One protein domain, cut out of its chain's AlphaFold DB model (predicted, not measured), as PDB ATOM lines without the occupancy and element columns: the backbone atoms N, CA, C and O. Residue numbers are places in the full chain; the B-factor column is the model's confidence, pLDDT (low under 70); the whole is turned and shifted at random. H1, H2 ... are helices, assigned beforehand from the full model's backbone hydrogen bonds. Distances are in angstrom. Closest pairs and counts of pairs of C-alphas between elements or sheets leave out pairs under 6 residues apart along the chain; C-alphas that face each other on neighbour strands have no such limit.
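AT A GLANCE: This is residues 2 to 72 of the 84 residues of the protein "MFS transporter" of Xanthomonadales bacterium (UniProt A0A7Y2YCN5). A long, thin rod of helices: H2 and H3 follow each other nearly end to end, H1 folds back over H2 at one end as a helical hairpin, and H4 sticks out beyond the far end of H3, turned away from its line. The one packed part is where residues 8 to 12 of H1 touch H2; residues 2 to 7 of H1 stand free, and so do residues 39 to 72, of which 39 to 52 belong to H3 and 57 to 71 to H4. The printed part has 71 residues with four named helices, H1 to H4 in chain order, and no named strand; its class is all helix. It is extended, with a radius of gyration of the C-alphas of 21.8 A and spans of 68 by 23 by 14 A.

IN THESE COORDINATES: Find C-alpha 2 at (-56.777, 36.176, 6.880); from there H1, residues 2 to 14, runs 18.6 A. Ten residues on, H2 takes residues 25 to 34, 14.5 A long. H3, the longest helix, begins at C-alpha 37 at (-52.843, 40.585, -13.592) and runs 22.6 A to residue 52. H4, residues 57 to 71, covers 20.6 A and ends at C-alpha 71 at (-20.461, 51.724, 20.214).

HOW THE PARTS SIT: Look first at the hairpin of H1 and H2, which touch and run opposite ways at a shallow tilt of 27 degrees. Their closest C-alphas are those of Leu 12 and Gly 30, 6.4 A apart, and H1 touches H2 with residues 8 to 12 alone. H2 and H3 meet only through their link. H3 and H4 are apart, as are H1 and H3, H1 and H4, and H2 and H4. In H1, H2, H3 and H4 every O i to N i+4 pair is within hydrogen-bond range.

THE WHOLE: The C-alphas of Ala 22 and Gly 72, the two farthest apart, are 68.1 A from each other. The printed part has no cut. The links H2 to H3 and H3 to H4 are tight, and H1 to H2 is short. The mean pLDDT of the printed part is 90.1; residues 55, 57 and 72 are under 70.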
ATOM      1  N   ALA A   2     -55.407  35.645   6.871       83.94
ATOM      2  CA  ALA A   2     -56.777  36.176   6.880       83.94
ATOM      3  C   ALA A   2     -57.049  37.329   5.890       83.94
ATOM      4  O   ALA A   2     -58.015  37.259   5.140       83.94
ATOM      5  N   VAL A   3     -56.188  38.353   5.827       90.75
ATOM      6  CA  VAL A   3     -56.414  39.512   4.936       90.75
ATOM      7  C   VAL A   3     -56.329  39.118   3.460       90.75
ATOM      8  O   VAL A   3     -57.199  39.480   2.678       90.75
ATOM      9  N   GLY A   4     -55.316  38.327   3.086       87.94
ATOM     10  CA  GLY A   4     -55.137  37.880   1.701       87.94
ATOM     11  C   GLY A   4     -56.270  36.972   1.221       87.94
ATOM     12  O   GLY A   4     -56.789  37.175   0.129       87.94
ATOM     13  N   ALA A   5     -56.695  36.022   2.060       89.62
ATOM     14  CA  ALA A   5     -57.816  35.136   1.746       89.62
ATOM     15  C   ALA A   5     -59.168  35.878   1.716       89.62
ATOM     16  O   ALA A   5     -60.016  35.586   0.879       89.62
ATOM     17  N   GLY A   6     -59.370  36.860   2.602       94.50
ATOM     18  CA  GLY A   6     -60.575  37.691   2.602       94.50
ATOM     19  C   GLY A   6     -60.667  38.583   1.364       94.50
ATOM     20  O   GLY A   6     -61.721  38.665   0.737       94.50
ATOM     21  N   LEU A   7     -59.551  39.204   0.969       94.00
ATOM     22  CA  LEU A   7     -59.484  40.040  -0.227       94.00
ATOM     23  C   LEU A   7     -59.730  39.231  -1.505       94.00
ATOM     24  O   LEU A   7     -60.498  39.670  -2.358       94.00
ATOM     25  N   SER A   8     -59.122  38.050  -1.641       93.12
ATOM     26  CA  SER A   8     -59.352  37.201  -2.815       93.12
ATOM     27  C   SER A   8     -60.809  36.741  -2.905       93.12
ATOM     28  O   SER A   8     -61.400  36.813  -3.981       93.12
ATOM     29  N   GLY A   9     -61.425  36.361  -1.780       94.25
ATOM     30  CA  GLY A   9     -62.853  36.035  -1.719       94.25
ATOM     31  C   GLY A   9     -63.754  37.210  -2.112       94.25
ATOM     32  O   GLY A   9     -64.685  37.035  -2.896       94.25
ATOM     33  N   PHE A  10     -63.446  38.420  -1.633       95.31
ATOM     34  CA  PHE A  10     -64.178  39.633  -2.004       95.31
ATOM     35  C   PHE A  10     -64.094  39.913  -3.508       95.31
ATOM     36  O   PHE A  10     -65.115  40.156  -4.147       95.31
ATOM     37  N   ILE A  11     -62.901  39.821  -4.098       95.69
ATOM     38  CA  ILE A  11     -62.728  40.067  -5.534       95.69
ATOM     39  C   ILE A  11     -63.477  39.013  -6.350       95.69
ATOM     40  O   ILE A  11     -64.210  39.369  -7.266       95.69
ATOM     41  N   LEU A  12     -63.373  37.730  -5.999       96.38
ATOM     42  CA  LEU A  12     -64.122  36.670  -6.678       96.38
ATOM     43  C   LEU A  12     -65.642  36.881  -6.594       96.38
ATOM     44  O   LEU A  12     -66.346  36.629  -7.573       96.38
ATOM     45  N   SER A  13     -66.147  37.403  -5.474       95.44
ATOM     46  CA  SER A  13     -67.559  37.767  -5.335       95.44
ATOM     47  C   SER A  13     -67.982  38.868  -6.315       95.44
ATOM     48  O   SER A  13     -69.064  38.758  -6.892       95.44
ATOM     49  N   LEU A  14     -67.130  39.867  -6.588       96.56
ATOM     50  CA  LEU A  14     -67.408  40.914  -7.587       96.56
ATOM     51  C   LEU A  14     -67.538  40.359  -9.013       96.56
ATOM     52  O   LEU A  14     -68.275  40.915  -9.823       96.56
ATOM     53  N   PHE A  15     -66.853  39.255  -9.316       96.75
ATOM     54  CA  PHE A  15     -66.960  38.548 -10.596       96.75
ATOM     55  C   PHE A  15     -68.046  37.458 -10.597       96.75
ATOM     56  O   PHE A  15     -68.145  36.691 -11.551       96.75
ATOM     57  N   GLY A  16     -68.868  37.371  -9.546       95.81
ATOM     58  CA  GLY A  16     -69.977  36.421  -9.472       95.81
ATOM     59  C   GLY A  16     -69.528  34.967  -9.337       95.81
ATOM     60  O   GLY A  16     -70.140  34.080  -9.926       95.81
ATOM     61  N   PHE A  17     -68.427  34.706  -8.633       97.00
ATOM     62  CA  PHE A  17     -67.992  33.342  -8.336       97.00
ATOM     63  C   PHE A  17     -69.021  32.602  -7.466       97.00
ATOM     64  O   PHE A  17     -69.433  33.113  -6.423       97.00
ATOM     65  N   MET A  18     -69.386  31.377  -7.858       95.88
ATOM     66  CA  MET A  18     -70.248  30.484  -7.071       95.88
ATOM     67  C   MET A  18     -69.570  29.128  -6.880       95.88
ATOM     68  O   MET A  18     -69.247  28.456  -7.849       95.88
ATOM     69  N   ALA A  19     -69.336  28.695  -5.644       94.06
ATOM     70  CA  ALA A  19     -68.645  27.427  -5.411       94.06
ATOM     71  C   ALA A  19     -69.474  26.220  -5.893       94.06
ATOM     72  O   ALA A  19     -70.685  26.189  -5.708       94.06
ATOM     73  N   ASN A  20     -68.790  25.200  -6.427       94.88
ATOM     74  CA  ASN A  20     -69.370  23.914  -6.848       94.88
ATOM     75  C   ASN A  20     -70.395  23.983  -7.992       94.88
ATOM     76  O   ASN A  20     -71.115  23.018  -8.217       94.88
ATOM     77  N   GLU A  21     -70.418  25.083  -8.739       95.38
ATOM     78  CA  GLU A  21     -71.296  25.269  -9.895       95.38
ATOM     79  C   GLU A  21     -70.487  25.531 -11.171       95.38
ATOM     80  O   GLU A  21     -69.296  25.873 -11.130       95.38
ATOM     81  N   ALA A  22     -71.136  25.395 -12.328       96.81
ATOM     82  CA  ALA A  22     -70.560  25.861 -13.584       96.81
ATOM     83  C   ALA A  22     -70.409  27.391 -13.540       96.81
ATOM     84  O   ALA A  22     -71.368  28.125 -13.305       96.81
ATOM     85  N   GLN A  23     -69.187  27.876 -13.750       97.19
ATOM     86  CA  GLN A  23     -68.884  29.304 -13.689       97.19
ATOM     87  C   GLN A  23     -69.333  30.019 -14.961       97.19
ATOM     88  O   GLN A  23     -69.138  29.509 -16.064       97.19
ATOM     89  N   SER A  24     -69.860  31.235 -14.811       97.56
ATOM     90  CA  SER A  24     -70.105  32.112 -15.958       97.56
ATOM     91  C   SER A  24     -68.785  32.542 -16.617       97.56
ATOM     92  O   SER A  24     -67.730  32.551 -15.973       97.56
ATOM     93  N   ASP A  25     -68.836  32.981 -17.876       97.69
ATOM     94  CA  ASP A  25     -67.659  33.510 -18.584       97.69
ATOM     95  C   ASP A  25     -67.012  34.700 -17.850       97.69
ATOM     96  O   ASP A  25     -65.783  34.851 -17.831       97.69
ATOM     97  N   LEU A  26     -67.831  35.522 -17.183       97.50
ATOM     98  CA  LEU A  26     -67.360  36.627 -16.349       97.50
ATOM     99  C   LEU A  26     -66.593  36.113 -15.121       97.50
ATOM    100  O   LEU A  26     -65.484  36.579 -14.852       97.50
ATOM    101  N   SER A  27     -67.141  35.119 -14.419       97.56
ATOM    102  CA  SER A  27     -66.510  34.499 -13.247       97.56
ATOM    103  C   SER A  27     -65.172  33.852 -13.620       97.56
ATOM    104  O   SER A  27     -64.169  34.049 -12.932       97.56
ATOM    105  N   LEU A  28     -65.116  33.140 -14.754       97.81
ATOM    106  CA  LEU A  28     -63.882  32.549 -15.281       97.81
ATOM    107  C   LEU A  28     -62.830  33.608 -15.614       97.81
ATOM    108  O   LEU A  28     -61.642  33.409 -15.350       97.81
ATOM    109  N   THR A  29     -63.255  34.744 -16.165       97.56
ATOM    110  CA  THR A  29     -62.365  35.882 -16.414       97.56
ATOM    111  C   THR A  29     -61.796  36.416 -15.101       97.56
ATOM    112  O   THR A  29     -60.579  36.554 -14.985       97.56
ATOM    113  N   GLY A  30     -62.638  36.619 -14.083       96.44
ATOM    114  CA  GLY A  30     -62.205  37.025 -12.743       96.44
ATOM    115  C   GLY A  30     -61.165  36.080 -12.136       96.44
ATOM    116  O   GLY A  30     -60.118  36.526 -11.665       96.44
ATOM    117  N   ILE A  31     -61.399  34.766 -12.224       96.75
ATOM    118  CA  ILE A  31     -60.449  33.744 -11.758       96.75
ATOM    119  C   ILE A  31     -59.116  33.857 -12.506       96.75
ATOM    120  O   ILE A  31     -58.061  33.878 -11.877       96.75
ATOM    121  N   ARG A  32     -59.124  33.972 -13.840       97.12
ATOM    122  CA  ARG A  32     -57.882  34.107 -14.627       97.12
ATOM    123  C   ARG A  32     -57.095  35.355 -14.240       97.12
ATOM    124  O   ARG A  32     -55.867  35.300 -14.163       97.12
ATOM    125  N   LEU A  33     -57.779  36.466 -13.962       97.50
ATOM    126  CA  LEU A  33     -57.133  37.699 -13.515       97.50
ATOM    127  C   LEU A  33     -56.423  37.511 -12.167       97.50
ATOM    128  O   LEU A  33     -55.299  37.998 -12.016       97.50
ATOM    129  N   MET A  34     -57.018  36.766 -11.224       96.06
ATOM    130  CA  MET A  34     -56.422  36.487  -9.906       96.06
ATOM    131  C   MET A  34     -55.049  35.817  -9.982       96.06
ATOM    132  O   MET A  34     -54.224  36.034  -9.099       96.06
ATOM    133  N   PHE A  35     -54.784  35.046 -11.038       95.12
ATOM    134  CA  PHE A  35     -53.516  34.338 -11.233       95.12
ATOM    135  C   PHE A  35     -52.600  34.979 -12.285       95.12
ATOM    136  O   PHE A  35     -51.541  34.434 -12.578       95.12
ATOM    137  N   SER A  36     -52.976  36.130 -12.852       96.50
ATOM    138  CA  SER A  36     -52.185  36.818 -13.881       96.50
ATOM    139  C   SER A  36     -51.944  38.285 -13.528       96.50
ATOM    140  O   SER A  36     -50.864  38.649 -13.067       96.50
ATOM    141  N   ILE A  37     -52.963  39.128 -13.695       96.88
ATOM    142  CA  ILE A  37     -52.843  40.585 -13.592       96.88
ATOM    143  C   ILE A  37     -52.660  41.049 -12.148       96.88
ATOM    144  O   ILE A  37     -51.834  41.923 -11.900       96.88
ATOM    145  N   PHE A  38     -53.377  40.469 -11.183       95.69
ATOM    146  CA  PHE A  38     -53.251  40.896  -9.785       95.69
ATOM    147  C   PHE A  38     -51.853  40.608  -9.203       95.69
ATOM    148  O   PHE A  38     -51.245  41.539  -8.665       95.69
ATOM    149  N   PRO A  39     -51.276  39.394  -9.353       95.62
ATOM    150  CA  PRO A  39     -49.895  39.140  -8.954       95.62
ATOM    151  C   PRO A  39     -48.894  40.028  -9.698       95.62
ATOM    152  O   PRO A  39     -47.982  40.562  -9.074       95.62
ATOM    153  N   ALA A  40     -49.085  40.243 -11.005       97.81
ATOM    154  CA  ALA A  40     -48.216  41.115 -11.793       97.81
ATOM    155  C   ALA A  40     -48.240  42.572 -11.294       97.81
ATOM    156  O   ALA A  40     -47.188  43.196 -11.175       97.81
ATOM    157  N   ALA A  41     -49.416  43.102 -10.949       97.44
ATOM    158  CA  ALA A  41     -49.558  44.449 -10.404       97.44
ATOM    159  C   ALA A  41     -48.867  44.596  -9.039       97.44
ATOM    160  O   ALA A  41     -48.170  45.582  -8.807       97.44
ATOM    161  N   LEU A  42     -49.006  43.603  -8.154       95.75
ATOM    162  CA  LEU A  42     -48.312  43.593  -6.863       95.75
ATOM    163  C   LEU A  42     -46.792  43.489  -7.029       95.75
ATOM    164  O   LEU A  42     -46.054  44.193  -6.342       95.75
ATOM    165  N   ALA A  43     -46.319  42.661  -7.963       97.12
ATOM    166  CA  ALA A  43     -44.898  42.565  -8.285       97.12
ATOM    167  C   ALA A  43     -44.353  43.900  -8.808       97.12
ATOM    168  O   ALA A  43     -43.309  44.358  -8.347       97.12
ATOM    169  N   LEU A  44     -45.084  44.568  -9.707       97.88
ATOM    170  CA  LEU A  44     -44.709  45.885 -10.217       97.88
ATOM    171  C   LEU A  44     -44.672  46.937  -9.101       97.88
ATOM    172  O   LEU A  44     -43.722  47.712  -9.029       97.88
ATOM    173  N   ALA A  45     -45.654  46.937  -8.196       96.38
ATOM    174  CA  ALA A  45     -45.633  47.801  -7.017       96.38
ATOM    175  C   ALA A  45     -44.401  47.526  -6.135       96.38
ATOM    176  O   ALA A  45     -43.773  48.462  -5.646       96.38
ATOM    177  N   GLY A  46     -44.007  46.256  -5.994       94.94
ATOM    178  CA  GLY A  46     -42.768  45.859  -5.325       94.94
ATOM    179  C   GLY A  46     -41.515  46.406  -6.013       94.94
ATOM    180  O   GLY A  46     -40.650  46.965  -5.346       94.94
ATOM    181  N   VAL A  47     -41.440  46.323  -7.345       95.38
ATOM    182  CA  VAL A  47     -40.339  46.912  -8.129       95.38
ATOM    183  C   VAL A  47     -40.254  48.420  -7.902       95.38
ATOM    184  O   VAL A  47     -39.167  48.935  -7.662       95.38
ATOM    185  N   VAL A  48     -41.388  49.124  -7.923       95.19
ATOM    186  CA  VAL A  48     -41.437  50.568  -7.646       95.19
ATOM    187  C   VAL A  48     -40.953  50.871  -6.225       95.19
ATOM    188  O   VAL A  48     -40.142  51.774  -6.039       95.19
ATOM    189  N   ALA A  49     -41.387  50.099  -5.227       93.12
ATOM    190  CA  ALA A  49     -40.946  50.272  -3.844       93.12
ATOM    191  C   ALA A  49     -39.426  50.080  -3.691       93.12
ATOM    192  O   ALA A  49     -38.761  50.904  -3.064       93.12
ATOM    193  N   VAL A  50     -38.863  49.042  -4.317       90.94
ATOM    194  CA  VAL A  50     -37.412  48.788  -4.326       90.94
ATOM    195  C   VAL A  50     -36.657  49.884  -5.079       90.94
ATOM    196  O   VAL A  50     -35.568  50.272  -4.667       90.94
ATOM    197  N   PHE A  51     -37.234  50.429  -6.150       89.31
ATOM    198  CA  PHE A  51     -36.627  51.532  -6.890       89.31
ATOM    199  C   PHE A  51     -36.506  52.809  -6.043       89.31
ATOM    200  O   PHE A  51     -35.487  53.493  -6.115       89.31
ATOM    201  N   PHE A  52     -37.509  53.120  -5.212       88.44
ATOM    202  CA  PHE A  52     -37.457  54.261  -4.287       88.44
ATOM    203  C   PHE A  52     -36.587  54.012  -3.048       88.44
ATOM    204  O   PHE A  52     -36.061  54.971  -2.483       88.44
ATOM    205  N   TYR A  53     -36.409  52.755  -2.637       81.25
ATOM    206  CA  TYR A  53     -35.553  52.375  -1.514       81.25
ATOM    207  C   TYR A  53     -34.444  51.409  -1.959       81.25
ATOM    208  O   TYR A  53     -34.465  50.223  -1.613       81.25
ATOM    209  N   PRO A  54     -33.459  51.879  -2.743       71.94
ATOM    210  CA  PRO A  54     -32.368  51.024  -3.172       71.94
ATOM    211  C   PRO A  54     -31.507  50.654  -1.958       71.94
ATOM    212  O   PRO A  54     -30.943  51.527  -1.290       71.94
ATOM    213  N   LEU A  55     -31.364  49.354  -1.685       67.88
ATOM    214  CA  LEU A  55     -30.314  48.855  -0.797       67.88
ATOM    215  C   LEU A  55     -28.970  49.097  -1.490       67.88
ATOM    216  O   LEU A  55     -28.547  48.333  -2.351       67.88
ATOM    217  N   ARG A  56     -28.331  50.218  -1.163       73.38
ATOM    218  CA  ARG A  56     -26.971  50.531  -1.600       73.38
ATOM    219  C   ARG A  56     -26.009  50.147  -0.489       73.38
ATOM    220  O   ARG A  56     -26.188  50.608   0.638       73.38
ATOM    221  N   ASP A  57     -24.953  49.417  -0.833       67.44
ATOM    222  CA  ASP A  57     -23.856  49.077   0.086       67.44
ATOM    223  C   ASP A  57     -23.233  50.316   0.738       67.44
ATOM    224  O   ASP A  57     -22.709  50.242   1.841       67.44
ATOM    225  N   THR A  58     -23.315  51.480   0.086       71.06
ATOM    226  CA  THR A  58     -22.864  52.753   0.660       71.06
ATOM    227  C   THR A  58     -23.658  53.141   1.904       71.06
ATOM    228  O   THR A  58     -23.058  53.593   2.866       71.06
ATOM    229  N   GLN A  59     -24.978  52.923   1.911       74.50
ATOM    230  CA  GLN A  59     -25.825  53.215   3.073       74.50
ATOM    231  C   GLN A  59     -25.576  52.210   4.193       74.50
ATOM    232  O   GLN A  59     -25.584  52.582   5.355       74.50
ATOM    233  N   VAL A  60     -25.313  50.947   3.847       81.19
ATOM    234  CA  VAL A  60     -24.929  49.931   4.836       81.19
ATOM    235  C   VAL A  60     -23.597  50.302   5.485       81.19
ATOM    236  O   VAL A  60     -23.523  50.355   6.704       81.19
ATOM    237  N   LYS A  61     -22.583  50.663   4.689       80.31
ATOM    238  CA  LYS A  61     -21.270  51.101   5.187       80.31
ATOM    239  C   LYS A  61     -21.339  52.379   6.020       80.31
ATOM    240  O   LYS A  61     -20.594  52.511   6.981       80.31
ATOM    241  N   GLU A  62     -22.210  53.317   5.658       82.19
ATOM    242  CA  GLU A  62     -22.443  54.540   6.433       82.19
ATOM    243  C   GLU A  62     -23.079  54.220   7.792       82.19
ATOM    244  O   GLU A  62     -22.598  54.695   8.815       82.19
ATOM    245  N   ILE A  63     -24.075  53.325   7.820       82.44
ATOM    246  CA  ILE A  63     -24.693  52.838   9.062       82.44
ATOM    247  C   ILE A  63     -23.683  52.048   9.912       82.44
ATOM    248  O   ILE A  63     -23.654  52.212  11.128       82.44
ATOM    249  N   GLU A  64     -22.839  51.207   9.307       84.56
ATOM    250  CA  GLU A  64     -21.778  50.463  10.002       84.56
ATOM    251  C   GLU A  64     -20.717  51.397  10.595       84.56
ATOM    252  O   GLU A  64     -20.325  51.218  11.749       84.56
ATOM    253  N   ALA A  65     -20.285  52.413   9.841       83.38
ATOM    254  CA  ALA A  65     -19.359  53.430  10.329       83.38
ATOM    255  C   ALA A  65     -19.967  54.203  11.506       83.38
ATOM    256  O   ALA A  65     -19.328  54.342  12.548       83.38
ATOM    257  N   GLU A  66     -21.229  54.617  11.381       83.94
ATOM    258  CA  GLU A  66     -21.968  55.304  12.436       83.94
ATOM    259  C   GLU A  66     -22.146  54.425  13.690       83.94
ATOM    260  O   GLU A  66     -21.990  54.903  14.815       83.94
ATOM    261  N   LEU A  67     -22.438  53.129  13.531       83.75
ATOM    262  CA  LEU A  67     -22.528  52.186  14.651       83.75
ATOM    263  C   LEU A  67     -21.171  51.975  15.331       83.75
ATOM    264  O   LEU A  67     -21.114  51.909  16.561       83.75
ATOM    265  N   ASN A  68     -20.090  51.876  14.554       83.88
ATOM    266  CA  ASN A  68     -18.742  51.693  15.081       83.88
ATOM    267  C   ASN A  68     -18.265  52.929  15.859       83.88
ATOM    268  O   ASN A  68     -17.694  52.790  16.939       83.88
ATOM    269  N   GLU A  69     -18.576  54.134  15.373       81.69
ATOM    270  CA  GLU A  69     -18.304  55.386  16.089       81.69
ATOM    271  C   GLU A  69     -19.096  55.498  17.399       81.69
ATOM    272  O   GLU A  69     -18.575  55.995  18.397       81.69
ATOM    273  N   ARG A  70     -20.349  55.021  17.425       77.38
ATOM    274  CA  ARG A  70     -21.228  55.123  18.602       77.38
ATOM    275  C   ARG A  70     -20.948  54.073  19.672       77.38
ATOM    276  O   ARG A  70     -21.128  54.366  20.852       77.38
ATOM    277  N   HIS A  71     -20.561  52.857  19.286       73.12
ATOM    278  CA  HIS A  71     -20.461  51.724  20.214       73.12
ATOM    279  C   HIS A  71     -19.054  51.142  20.365       73.12
ATOM    280  O   HIS A  71     -18.868  50.302  21.242       73.12
ATOM    281  N   GLY A  72     -18.072  51.571  19.561       60.41
ATOM    282  CA  GLY A  72     -16.698  51.083  19.666       60.41
ATOM    283  C   GLY A  72     -16.623  49.559  19.620       60.41
ATOM    284  O   GLY A  72     -15.936  48.955  20.444       60.41
TER     285      GLY A  72